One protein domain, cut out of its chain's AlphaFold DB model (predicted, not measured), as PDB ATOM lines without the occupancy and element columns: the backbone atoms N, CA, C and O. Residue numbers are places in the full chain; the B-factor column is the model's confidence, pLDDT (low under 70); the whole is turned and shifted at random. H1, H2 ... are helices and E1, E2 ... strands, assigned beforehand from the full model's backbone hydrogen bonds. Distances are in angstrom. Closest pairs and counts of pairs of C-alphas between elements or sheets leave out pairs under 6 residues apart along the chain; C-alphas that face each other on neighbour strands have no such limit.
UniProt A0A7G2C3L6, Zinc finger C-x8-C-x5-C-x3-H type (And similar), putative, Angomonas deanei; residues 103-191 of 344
ATOM      1  N   ASN A 103     -32.567 -37.263 -64.524       85.62
ATOM      2  CA  ASN A 103     -33.752 -37.873 -65.108       85.62
ATOM      3  C   ASN A 103     -33.766 -37.548 -66.602       85.62
ATOM      4  O   ASN A 103     -34.102 -36.433 -67.010       85.62
ATOM      5  N   ARG A 104     -33.384 -38.538 -67.416       83.00
ATOM      6  CA  ARG A 104     -33.125 -38.376 -68.852       83.00
ATOM      7  C   ARG A 104     -31.989 -37.376 -69.088       83.00
ATOM      8  O   ARG A 104     -30.834 -37.727 -68.892       83.00
ATOM      9  N   GLU A 105     -32.324 -36.147 -69.476       88.62
ATOM     10  CA  GLU A 105     -31.373 -35.100 -69.862       88.62
ATOM     11  C   GLU A 105     -31.236 -33.993 -68.807       88.62
ATOM     12  O   GLU A 105     -30.340 -33.164 -68.925       88.62
ATOM     13  N   PHE A 106     -32.092 -33.967 -67.779       92.06
ATOM     14  CA  PHE A 106     -32.111 -32.926 -66.744       92.06
ATOM     15  C   PHE A 106     -31.573 -33.445 -65.421       92.06
ATOM     16  O   PHE A 106     -31.711 -34.633 -65.124       92.06
ATOM     17  N   TYR A 107     -31.043 -32.556 -64.583       96.12
ATOM     18  CA  TYR A 107     -30.814 -32.905 -63.185       96.12
ATOM     19  C   TYR A 107     -32.132 -32.936 -62.401       96.12
ATOM     20  O   TYR A 107     -33.065 -32.183 -62.667       96.12
ATOM     21  N   GLU A 108     -32.213 -33.799 -61.398       94.06
ATOM     22  CA  GLU A 108     -33.296 -33.780 -60.426       94.06
ATOM     23  C   GLU A 108     -33.163 -32.597 -59.462       94.06
ATOM     24  O   GLU A 108     -32.094 -31.997 -59.302       94.06
ATOM     25  N   ARG A 109     -34.263 -32.277 -58.775       94.75
ATOM     26  CA  ARG A 109     -34.302 -31.242 -57.739       94.75
ATOM     27  C   ARG A 109     -33.350 -31.574 -56.598       94.75
ATOM     28  O   ARG A 109     -33.429 -32.649 -56.010       94.75
ATOM     29  N   GLY A 110     -32.545 -30.602 -56.183       92.56
ATOM     30  CA  GLY A 110     -31.758 -30.752 -54.956       92.56
ATOM     31  C   GLY A 110     -30.646 -29.734 -54.755       92.56
ATOM     32  O   GLY A 110     -30.135 -29.609 -53.639       92.56
ATOM     33  N   PHE A 111     -30.283 -29.000 -55.802       95.12
ATOM     34  CA  PHE A 111     -29.243 -27.984 -55.760       95.12
ATOM     35  C   PHE A 111     -29.522 -26.887 -56.783       95.12
ATOM     36  O   PHE A 111     -30.494 -26.957 -57.528       95.12
ATOM     37  N   SER A 112     -28.666 -25.875 -56.806       95.94
ATOM     38  CA  SER A 112     -28.701 -24.828 -57.818       95.94
ATOM     39  C   SER A 112     -27.312 -24.653 -58.413       95.94
ATOM     40  O   SER A 112     -26.308 -24.902 -57.738       95.94
ATOM     41  N   LEU A 113     -27.257 -24.253 -59.679       96.44
ATOM     42  CA  LEU A 113     -26.026 -23.908 -60.370       96.44
ATOM     43  C   LEU A 113     -25.978 -22.404 -60.567       96.44
ATOM     44  O   LEU A 113     -26.967 -21.779 -60.948       96.44
ATOM     45  N   ARG A 114     -24.791 -21.836 -60.360       96.38
ATOM     46  CA  ARG A 114     -24.570 -20.413 -60.589       96.38
ATOM     47  C   ARG A 114     -23.786 -20.155 -61.855       96.38
ATOM     48  O   ARG A 114     -22.661 -20.633 -62.002       96.38
ATOM     49  N   CYS A 115     -24.349 -19.349 -62.739       97.12
ATOM     50  CA  CYS A 115     -23.782 -19.101 -64.053       97.12
ATOM     51  C   CYS A 115     -24.115 -17.706 -64.562       97.12
ATOM     52  O   CYS A 115     -25.081 -17.074 -64.141       97.12
ATOM     53  N   PHE A 116     -23.299 -17.220 -65.483       97.06
ATOM     54  CA  PHE A 116     -23.498 -15.926 -66.109       97.06
ATOM     55  C   PHE A 116     -24.418 -16.014 -67.329       97.06
ATOM     56  O   PHE A 116     -24.491 -17.052 -67.991       97.06
ATOM     57  N   SER A 117     -25.060 -14.902 -67.682       95.25
ATOM     58  CA  SER A 117     -25.553 -14.704 -69.048       95.25
ATOM     59  C   SER A 117     -24.391 -14.793 -70.061       95.25
ATOM     60  O   SER A 117     -23.227 -14.601 -69.688       95.25
ATOM     61  N   PRO A 118     -24.654 -15.052 -71.356       94.31
ATOM     62  CA  PRO A 118     -23.600 -15.154 -72.370       94.31
ATOM     63  C   PRO A 118     -22.675 -13.927 -72.448       94.31
ATOM     64  O   PRO A 118     -21.456 -14.050 -72.616       94.31
ATOM     65  N   ASP A 119     -23.261 -12.741 -72.298       91.25
ATOM     66  CA  ASP A 119     -22.608 -11.429 -72.289       91.25
ATOM     67  C   ASP A 119     -22.059 -11.031 -70.908       91.25
ATOM     68  O   ASP A 119     -21.458  -9.967 -70.770       91.25
ATOM     69  N   MET A 120     -22.207 -11.905 -69.908       92.81
ATOM     70  CA  MET A 120     -21.731 -11.738 -68.539       92.81
ATOM     71  C   MET A 120     -22.395 -10.608 -67.757       92.81
ATOM     72  O   MET A 120     -21.878 -10.277 -66.701       92.81
ATOM     73  N   THR A 121     -23.493 -10.022 -68.231       92.00
ATOM     74  CA  THR A 121     -24.169  -8.891 -67.574       92.00
ATOM     75  C   THR A 121     -25.021  -9.314 -66.381       92.00
ATOM     76  O   THR A 121     -25.126  -8.548 -65.429       92.00
ATOM     77  N   CYS A 122     -25.518 -10.550 -66.350       93.56
ATOM     78  CA  CYS A 122     -26.246 -11.115 -65.213       93.56
ATOM     79  C   CYS A 122     -25.537 -12.355 -64.662       93.56
ATOM     80  O   CYS A 122     -24.949 -13.134 -65.413       93.56
ATOM     81  N   TYR A 123     -25.627 -12.562 -63.349       96.25
ATOM     82  CA  TYR A 123     -25.191 -13.772 -62.656       96.25
ATOM     83  C   TYR A 123     -26.390 -14.417 -61.962       96.25
ATOM     84  O   TYR A 123     -26.969 -13.829 -61.050       96.25
ATOM     85  N   TYR A 124     -26.771 -15.603 -62.426       97.19
ATOM     86  CA  TYR A 124     -27.972 -16.319 -62.009       97.19
ATOM     87  C   TYR A 124     -27.662 -17.393 -60.974       97.19
ATOM     88  O   TYR A 124     -26.573 -17.968 -60.982       97.19
ATOM     89  N   ASP A 125     -28.654 -17.703 -60.142       96.69
ATOM     90  CA  ASP A 125     -28.715 -18.906 -59.311       96.69
ATOM     91  C   ASP A 125     -29.912 -19.757 -59.779       96.69
ATOM     92  O   ASP A 125     -31.069 -19.433 -59.496       96.69
ATOM     93  N   ILE A 126     -29.644 -20.788 -60.590       97.31
ATOM     94  CA  ILE A 126     -30.667 -21.554 -61.318       97.31
ATOM     95  C   ILE A 126     -30.859 -22.930 -60.668       97.31
ATOM     96  O   ILE A 126     -29.885 -23.679 -60.557       97.31
ATOM     97  N   PRO A 127     -32.090 -23.312 -60.274       97.12
ATOM     98  CA  PRO A 127     -32.355 -24.634 -59.711       97.12
ATOM     99  C   PRO A 127     -32.039 -25.767 -60.696       97.12
ATOM    100  O   PRO A 127     -32.276 -25.648 -61.901       97.12
ATOM    101  N   SER A 128     -31.518 -26.880 -60.178       97.00
ATOM    102  CA  SER A 128     -31.004 -28.003 -60.966       97.00
ATOM    103  C   SER A 128     -32.044 -28.621 -61.906       97.00
ATOM    104  O   SER A 128     -31.682 -29.037 -63.002       97.00
ATOM    105  N   GLU A 129     -33.334 -28.598 -61.558       95.88
ATOM    106  CA  GLU A 129     -34.409 -29.117 -62.416       95.88
ATOM    107  C   GLU A 129     -34.637 -28.333 -63.718       95.88
ATOM    108  O   GLU A 129     -35.352 -28.806 -64.600       95.88
ATOM    109  N   TYR A 130     -34.047 -27.141 -63.846       96.69
ATOM    110  CA  TYR A 130     -34.080 -26.351 -65.077       96.69
ATOM    111  C   TYR A 130     -32.810 -26.505 -65.911       96.69
ATOM    112  O   TYR A 130     -32.688 -25.860 -66.953       96.69
ATOM    113  N   ILE A 131     -31.850 -27.313 -65.462       97.75
ATOM    114  CA  ILE A 131     -30.541 -27.448 -66.090       97.75
ATOM    115  C   ILE A 131     -30.416 -28.816 -66.755       97.75
ATOM    116  O   ILE A 131     -30.665 -29.852 -66.133       97.75
ATOM    117  N   TYR A 132     -29.995 -28.810 -68.020       97.38
ATOM    118  CA  TYR A 132     -29.622 -30.039 -68.715       97.38
ATOM    119  C   TYR A 132     -28.215 -30.477 -68.311       97.38
ATOM    120  O   TYR A 132     -27.351 -29.636 -68.065       97.38
ATOM    121  N   ALA A 133     -27.968 -31.783 -68.318       97.12
ATOM    122  CA  ALA A 133     -26.653 -32.369 -68.110       97.12
ATOM    123  C   ALA A 133     -25.774 -32.207 -69.362       97.12
ATOM    124  O   ALA A 133     -25.704 -33.091 -70.213       97.12
ATOM    125  N   THR A 134     -25.116 -31.053 -69.475       98.00
ATOM    126  CA  THR A 134     -24.098 -30.776 -70.495       98.00
ATOM    127  C   THR A 134     -22.688 -30.961 -69.934       98.00
ATOM    128  O   THR A 134     -22.499 -30.983 -68.716       98.00
ATOM    129  N   ASN A 135     -21.665 -31.029 -70.794       98.06
ATOM    130  CA  ASN A 135     -20.264 -30.965 -70.354       98.06
ATOM    131  C   ASN A 135     -20.023 -29.750 -69.442       98.06
ATOM    132  O   ASN A 135     -19.398 -29.880 -68.388       98.06
ATOM    133  N   GLY A 136     -20.586 -28.591 -69.802       98.19
ATOM    134  CA  GLY A 136     -20.498 -27.364 -69.014       98.19
ATOM    135  C   GLY A 136     -21.074 -27.495 -67.605       98.19
ATOM    136  O   GLY A 136     -20.415 -27.135 -66.626       98.19
ATOM    137  N   SER A 137     -22.286 -28.038 -67.468       98.12
ATOM    138  CA  SER A 137     -22.910 -28.213 -66.152       98.12
ATOM    139  C   SER A 137     -22.249 -29.324 -65.329       98.12
ATOM    140  O   SER A 137     -22.074 -29.158 -64.123       98.12
ATOM    141  N   CYS A 138     -21.818 -30.420 -65.959       97.56
ATOM    142  CA  CYS A 138     -21.060 -31.482 -65.294       97.56
ATOM    143  C   CYS A 138     -19.732 -30.944 -64.742       97.56
ATOM    144  O   CYS A 138     -19.446 -31.094 -63.554       97.56
ATOM    145  N   LYS A 139     -18.978 -30.199 -65.560       98.12
ATOM    146  CA  LYS A 139     -17.726 -29.555 -65.146       98.12
ATOM    147  C   LYS A 139     -17.946 -28.552 -64.008       98.12
ATOM    148  O   LYS A 139     -17.111 -28.470 -63.105       98.12
ATOM    149  N   TYR A 140     -19.056 -27.802 -64.008       98.19
ATOM    150  CA  TYR A 140     -19.427 -26.939 -62.876       98.19
ATOM    151  C   TYR A 140     -19.556 -27.749 -61.588       98.19
ATOM    152  O   TYR A 140     -18.964 -27.387 -60.571       98.19
ATOM    153  N   ILE A 141     -20.307 -28.851 -61.634       97.75
ATOM    154  CA  ILE A 141     -20.568 -29.701 -60.470       97.75
ATOM    155  C   ILE A 141     -19.265 -30.296 -59.931       97.75
ATOM    156  O   ILE A 141     -19.036 -30.246 -58.721       97.75
ATOM    157  N   ASP A 142     -18.380 -30.774 -60.804       97.25
ATOM    158  CA  ASP A 142     -17.074 -31.313 -60.414       97.25
ATOM    159  C   ASP A 142     -16.199 -30.255 -59.732       97.25
ATOM    160  O   ASP A 142     -15.669 -30.473 -58.635       97.25
ATOM    161  N   LEU A 143     -16.089 -29.067 -60.339       97.44
ATOM    162  CA  LEU A 143     -15.313 -27.964 -59.773       97.44
ATOM    163  C   LEU A 143     -15.899 -27.455 -58.455       97.44
ATOM    164  O   LEU A 143     -15.129 -27.155 -57.538       97.44
ATOM    165  N   TYR A 144     -17.226 -27.385 -58.341       97.50
ATOM    166  CA  TYR A 144     -17.913 -27.003 -57.112       97.50
ATOM    167  C   TYR A 144     -17.683 -28.036 -56.010       97.50
ATOM    168  O   TYR A 144     -17.320 -27.700 -54.886       97.50
ATOM    169  N   ASN A 145     -17.811 -29.319 -56.323       96.44
ATOM    170  CA  ASN A 145     -17.548 -30.385 -55.370       96.44
ATOM    171  C   ASN A 145     -16.105 -30.360 -54.857       96.44
ATOM    172  O   ASN A 145     -15.865 -30.603 -53.671       96.44
ATOM    173  N   LEU A 146     -15.158 -29.985 -55.717       95.31
ATOM    174  CA  LEU A 146     -13.758 -29.847 -55.349       95.31
ATOM    175  C   LEU A 146     -13.446 -28.537 -54.609       95.31
ATOM    176  O   LEU A 146     -12.568 -28.539 -53.753       95.31
ATOM    177  N   ASN A 147     -14.104 -27.414 -54.897       95.06
ATOM    178  CA  ASN A 147     -13.648 -26.090 -54.433       95.06
ATOM    179  C   ASN A 147     -14.718 -25.219 -53.758       95.06
ATOM    180  O   ASN A 147     -14.416 -24.099 -53.334       95.06
ATOM    181  N   GLY A 148     -15.951 -25.703 -53.658       94.38
ATOM    182  CA  GLY A 148     -17.124 -24.861 -53.454       94.38
ATOM    183  C   GLY A 148     -17.219 -23.821 -54.571       94.38
ATOM    184  O   GLY A 148     -16.740 -24.037 -55.680       94.38
ATOM    185  N   ASP A 149     -17.727 -22.634 -54.260       89.88
ATOM    186  CA  ASP A 149     -17.797 -21.509 -55.207       89.88
ATOM    187  C   ASP A 149     -16.442 -20.811 -55.485       89.88
ATOM    188  O   ASP A 149     -16.409 -19.711 -56.043       89.88
ATOM    189  N   ASN A 150     -15.314 -21.402 -55.071       89.44
ATOM    190  CA  ASN A 150     -13.979 -20.798 -55.170       89.44
ATOM    191  C   ASN A 150     -13.164 -21.341 -56.354       89.44
ATOM    192  O   ASN A 150     -12.023 -21.776 -56.186       89.44
ATOM    193  N   PHE A 151     -13.723 -21.310 -57.559       91.69
ATOM    194  CA  PHE A 151     -12.998 -21.618 -58.796       91.69
ATOM    195  C   PHE A 151     -12.955 -20.400 -59.728       91.69
ATOM    196  O   PHE A 151     -13.797 -19.507 -59.661       91.69
ATOM    197  N   LYS A 152     -11.921 -20.337 -60.578       89.06
ATOM    198  CA  LYS A 152     -11.696 -19.210 -61.503       89.06
ATOM    199  C   LYS A 152     -12.568 -19.273 -62.760       89.06
ATOM    200  O   LYS A 152     -12.787 -18.240 -63.386       89.06
ATOM    201  N   GLU A 153     -12.999 -20.478 -63.129       94.12
ATOM    202  CA  GLU A 153     -13.812 -20.743 -64.317       94.12
ATOM    203  C   GLU A 153     -15.130 -19.957 -64.264       94.12
ATOM    204  O   GLU A 153     -15.772 -19.863 -63.215       94.12
ATOM    205  N   LYS A 154     -15.529 -19.379 -65.399       94.25
ATOM    206  CA  LYS A 154     -16.741 -18.557 -65.511       94.25
ATOM    207  C   LYS A 154     -17.757 -19.295 -66.368       94.25
ATOM    208  O   LYS A 154     -17.786 -19.120 -67.581       94.25
ATOM    209  N   PHE A 155     -18.596 -20.095 -65.725       97.62
ATOM    210  CA  PHE A 155     -19.656 -20.822 -66.412       97.62
ATOM    211  C   PHE A 155     -20.739 -19.876 -66.913       97.62
ATOM    212  O   PHE A 155     -21.190 -18.997 -66.173       97.62
ATOM    213  N   LYS A 156     -21.162 -20.075 -68.158       97.69
ATOM    214  CA  LYS A 156     -22.181 -19.261 -68.814       97.69
ATOM    215  C   LYS A 156     -23.322 -20.129 -69.302       97.69
ATOM    216  O   LYS A 156     -23.153 -21.323 -69.537       97.69
ATOM    217  N   ILE A 157     -24.471 -19.500 -69.478       97.88
ATOM    218  CA  ILE A 157     -25.585 -20.087 -70.211       97.88
ATOM    219  C   ILE A 157     -25.227 -20.107 -71.699       97.88
ATOM    220  O   ILE A 157     -24.650 -19.150 -72.218       97.88
ATOM    221  N   CYS A 158     -25.578 -21.190 -72.388       98.06
ATOM    222  CA  CYS A 158     -25.319 -21.341 -73.812       98.06
ATOM    223  C   CYS A 158     -26.072 -20.280 -74.613       98.06
ATOM    224  O   CYS A 158     -27.307 -20.244 -74.633       98.06
ATOM    225  N   LYS A 159     -25.315 -19.456 -75.340       96.75
ATOM    226  CA  LYS A 159     -25.859 -18.395 -76.194       96.75
ATOM    227  C   LYS A 159     -26.805 -18.938 -77.267       96.75
ATOM    228  O   LYS A 159     -27.869 -18.366 -77.481       96.75
ATOM    229  N   ASN A 160     -26.413 -20.024 -77.935       96.50
ATOM    230  CA  ASN A 160     -27.187 -20.598 -79.036       96.50
ATOM    231  C   ASN A 160     -28.522 -21.135 -78.542       96.50
ATOM    232  O   ASN A 160     -29.553 -20.813 -79.125       96.50
ATOM    233  N   LEU A 161     -28.512 -21.877 -77.429       95.56
ATOM    234  CA  LEU A 161     -29.757 -22.334 -76.837       95.56
ATOM    235  C   LEU A 161     -30.608 -21.126 -76.443       95.56
ATOM    236  O   LEU A 161     -31.735 -21.029 -76.903       95.56
ATOM    237  N   GLN A 162     -30.062 -20.159 -75.700       93.69
ATOM    238  CA  GLN A 162     -30.830 -19.010 -75.220       93.69
ATOM    239  C   GLN A 162     -31.473 -18.184 -76.349       93.69
ATOM    240  O   GLN A 162     -32.629 -17.790 -76.211       93.69
ATOM    241  N   GLN A 163     -30.751 -17.931 -77.446       92.56
ATOM    242  CA  GLN A 163     -31.198 -17.048 -78.534       92.56
ATOM    243  C   GLN A 163     -31.979 -17.776 -79.634       92.56
ATOM    244  O   GLN A 163     -32.951 -17.235 -80.153       92.56
ATOM    245  N   ASN A 164     -31.566 -18.996 -79.985       93.50
ATOM    246  CA  ASN A 164     -32.085 -19.722 -81.147       93.50
ATOM    247  C   ASN A 164     -32.981 -20.904 -80.765       93.50
ATOM    248  O   ASN A 164     -33.416 -21.639 -81.648       93.50
ATOM    249  N   TYR A 165     -33.226 -21.125 -79.468       93.19
ATOM    250  CA  TYR A 165     -33.997 -22.267 -78.960       93.19
ATOM    251  C   TYR A 165     -33.391 -23.630 -79.329       93.19
ATOM    252  O   TYR A 165     -34.047 -24.666 -79.229       93.19
ATOM    253  N   ARG A 166     -32.121 -23.640 -79.753       95.19
ATOM    254  CA  ARG A 166     -31.424 -24.826 -80.237       95.19
ATOM    255  C   ARG A 166     -29.917 -24.690 -80.064       95.19
ATOM    256  O   ARG A 166     -29.333 -23.645 -80.336       95.19
ATOM    257  N   CYS A 167     -29.285 -25.786 -79.663       96.81
ATOM    258  CA  CYS A 167     -27.838 -25.948 -79.664       96.81
ATOM    259  C   CYS A 167     -27.503 -27.320 -80.255       96.81
ATOM    260  O   CYS A 167     -27.930 -28.338 -79.715       96.81
ATOM    261  N   ASP A 168     -26.739 -27.350 -81.347       96.94
ATOM    262  CA  ASP A 168     -26.410 -28.597 -82.052       96.94
ATOM    263  C   ASP A 168     -25.421 -29.489 -81.288       96.94
ATOM    264  O   ASP A 168     -25.292 -30.669 -81.592       96.94
ATOM    265  N   LEU A 169     -24.753 -28.943 -80.266       97.12
ATOM    266  CA  LEU A 169     -23.831 -29.697 -79.415       97.12
ATOM    267  C   LEU A 169     -24.556 -30.553 -78.366       97.12
ATOM    268  O   LEU A 169     -23.959 -31.478 -77.822       97.12
ATOM    269  N   GLY A 170     -25.826 -30.255 -78.057       94.81
ATOM    270  CA  GLY A 170     -26.606 -31.005 -77.069       94.81
ATOM    271  C   GLY A 170     -25.857 -31.194 -75.741       94.81
ATOM    272  O   GLY A 170     -25.361 -30.229 -75.160       94.81
ATOM    273  N   ALA A 171     -25.745 -32.445 -75.287       95.94
ATOM    274  CA  ALA A 171     -25.029 -32.813 -74.062       95.94
ATOM    275  C   ALA A 171     -23.516 -32.514 -74.108       95.94
ATOM    276  O   ALA A 171     -22.897 -32.325 -73.067       95.94
ATOM    277  N   GLN A 172     -22.910 -32.406 -75.294       97.69
ATOM    278  CA  GLN A 172     -21.486 -32.082 -75.445       97.69
ATOM    279  C   GLN A 172     -21.200 -30.575 -75.359       97.69
ATOM    280  O   GLN A 172     -20.059 -30.154 -75.535       97.69
ATOM    281  N   CYS A 173     -22.211 -29.731 -75.125       98.12
ATOM    282  CA  CYS A 173     -21.986 -28.296 -74.998       98.12
ATOM    283  C   CYS A 173     -21.167 -27.966 -73.738       98.12
ATOM    284  O   CYS A 173     -21.495 -28.393 -72.632       98.12
ATOM    285  N   GLU A 174     -20.119 -27.161 -73.901       98.12
ATOM    286  CA  GLU A 174     -19.273 -26.682 -72.795       98.12
ATOM    287  C   GLU A 174     -19.928 -25.549 -71.984       98.12
ATOM    288  O   GLU A 174     -19.474 -25.223 -70.887       98.12
ATOM    289  N   ASP A 175     -21.010 -24.968 -72.501       98.31
ATOM    290  CA  ASP A 175     -21.850 -24.024 -71.772       98.31
ATOM    291  C   ASP A 175     -23.012 -24.749 -71.077       98.31
ATOM    292  O   ASP A 175     -23.401 -25.874 -71.411       98.31
ATOM    293  N   ILE A 176     -23.609 -24.077 -70.098       98.25
ATOM    294  CA  ILE A 176     -24.761 -24.587 -69.362       98.25
ATOM    295  C   ILE A 176     -26.021 -24.387 -70.201       98.25
ATOM    296  O   ILE A 176     -26.338 -23.282 -70.645       98.25
ATOM    297  N   HIS A 177     -26.777 -25.458 -70.399       97.88
ATOM    298  CA  HIS A 177     -28.101 -25.382 -71.002       97.88
ATOM    299  C   HIS A 177     -29.160 -25.220 -69.911       97.88
ATOM    300  O   HIS A 177     -29.211 -26.005 -68.964       97.88
ATOM    301  N   CYS A 178     -30.035 -24.231 -70.079       96.56
ATOM    302  CA  CYS A 178     -31.226 -24.048 -69.260       96.56
ATOM    303  C   CYS A 178     -32.474 -24.313 -70.107       96.56
ATOM    304  O   CYS A 178     -32.520 -23.948 -71.279       96.56
ATOM    305  N   CYS A 179     -33.476 -24.974 -69.533       93.25
ATOM    306  CA  CYS A 179     -34.706 -25.344 -70.233       93.25
ATOM    307  C   CYS A 179     -35.700 -24.195 -70.396       93.25
ATOM    308  O   CYS A 179     -36.630 -24.306 -71.192       93.25
ATOM    309  N   THR A 180     -35.488 -23.091 -69.679       91.88
ATOM    310  CA  THR A 180     -36.235 -21.850 -69.866       91.88
ATOM    311  C   THR A 180     -35.370 -20.793 -70.546       91.88
ATOM    312  O   THR A 180     -34.178 -20.657 -70.268       91.88
ATOM    313  N   HIS A 181     -35.999 -20.033 -71.440       87.69
ATOM    314  CA  HIS A 181     -35.397 -18.877 -72.106       87.69
ATOM    315  C   HIS A 181     -35.582 -17.602 -71.295       87.69
ATOM    316  O   HIS A 181     -34.700 -16.744 -71.277       87.69
ATOM    317  N   ASP A 182     -36.728 -17.492 -70.622       90.56
ATOM    318  CA  ASP A 182     -36.976 -16.417 -69.682       90.56
ATOM    319  C   ASP A 182     -36.303 -16.770 -68.354       90.56
ATOM    320  O   ASP A 182     -36.710 -17.698 -67.650       90.56
ATOM    321  N   LEU A 183     -35.226 -16.048 -68.059       93.44
ATOM    322  CA  LEU A 183     -34.439 -16.203 -66.840       93.44
ATOM    323  C   LEU A 183     -34.841 -15.190 -65.762       93.44
ATOM    324  O   LEU A 183     -34.310 -15.249 -64.655       93.44
ATOM    325  N   SER A 184     -35.773 -14.273 -66.059       91.00
ATOM    326  CA  SER A 184     -36.180 -13.201 -65.140       91.00
ATOM    327  C   SER A 184     -36.840 -13.724 -63.863       91.00
ATOM    328  O   SER A 184     -36.818 -13.054 -62.831       91.00
ATOM    329  N   SER A 185     -37.386 -14.944 -63.904       91.19
ATOM    330  CA  SER A 185     -37.976 -15.615 -62.746       91.19
ATOM    331  C   SER A 185     -36.947 -16.125 -61.737       91.19
ATOM    332  O   SER A 185     -37.318 -16.477 -60.616       91.19
ATOM    333  N   PHE A 186     -35.677 -16.242 -62.128       95.12
ATOM    334  CA  PHE A 186     -34.629 -16.732 -61.243       95.12
ATOM    335  C   PHE A 186     -33.994 -15.603 -60.447       95.12
ATOM    336  O   PHE A 186     -33.962 -14.445 -60.862       95.12
ATOM    337  N   GLN A 187     -33.432 -15.962 -59.292       94.69
ATOM    338  CA  GLN A 187     -32.598 -15.032 -58.553       94.69
ATOM    339  C   GLN A 187     -31.394 -14.653 -59.418       94.69
ATOM    340  O   GLN A 187     -30.657 -15.520 -59.896       94.69
ATOM    341  N   GLN A 188     -31.192 -13.351 -59.594       94.56
ATOM    342  CA  GLN A 188     -30.107 -12.813 -60.397       94.56
ATOM    343  C   GLN A 188     -29.466 -11.602 -59.732       94.56
ATOM    344  O   GLN A 188     -30.100 -10.865 -58.977       94.56
ATOM    345  N   ILE A 189     -28.194 -11.402 -60.049       94.44
ATOM    346  CA  ILE A 189     -27.434 -10.203 -59.722       94.44
ATOM    347  C   ILE A 189     -26.999  -9.580 -61.046       94.44
ATOM    348  O   ILE A 189     -26.330 -10.242 -61.844       94.44
ATOM    349  N   HIS A 190     -27.356  -8.317 -61.275       93.25
ATOM    350  CA  HIS A 190     -26.755  -7.536 -62.352       93.25
ATOM    351  C   HIS A 190     -25.299  -7.302 -61.992       93.25
ATOM    352  O   HIS A 190     -24.981  -6.818 -60.910       93.25
ATOM    353  N   THR A 191     -24.407  -7.730 -62.866       94.94
ATOM    354  CA  THR A 191     -22.971  -7.626 -62.655       94.94
ATOM    355  C   THR A 191     -22.457  -6.331 -63.265       94.94
ATOM    356  O   THR A 191     -23.065  -5.758 -64.167       94.94
TER     357      THR A 191
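AT A GLANCE: This is residues 103 to 191 of the 344 residues of the protein "Zinc finger C-x8-C-x5-C-x3-H type (And similar), putative" of Angomonas deanei (UniProt A0A7G2C3L6). With little regular structure, this is a small antiparallel sheet, E1 E2 E3, grazed by helix H1 at E1, with short helix H2 away from it. Of 89 printed residues, 34 are in two named helices and three named strands, ordered E1 E2 H1 H2 E3; the class is mixed. It is compact, radius of gyration of the C-alphas 12.0 A, spanning 33 by 31 by 22 A.

HOW THE PARTS SIT: E1, residues 112 to 116, and E2, residues 122 to 127, form an antiparallel hairpin; N 113 and O 126, 2.8 A apart, are within hydrogen-bond range. E3, residues 187 to 190, is antiparallel to E2, with N 123 and O 189 at 2.9 A. H1, residues 135 to 147, only grazes the sheet. H2, residues 159 to 164, is not on it. In both helices every O i to N i+4 pair is within range.

IN THESE COORDINATES: E1 begins at C-alpha 112 (-28.701, -24.828, -57.818); E3 ends at C-alpha 190 (-26.755, -7.536, -62.352). H1 spans 17.9 A.

THE WHOLE: Links H1 to H2 and H2 to E3 are long. The printed part has no cut; no printed residue is under 70.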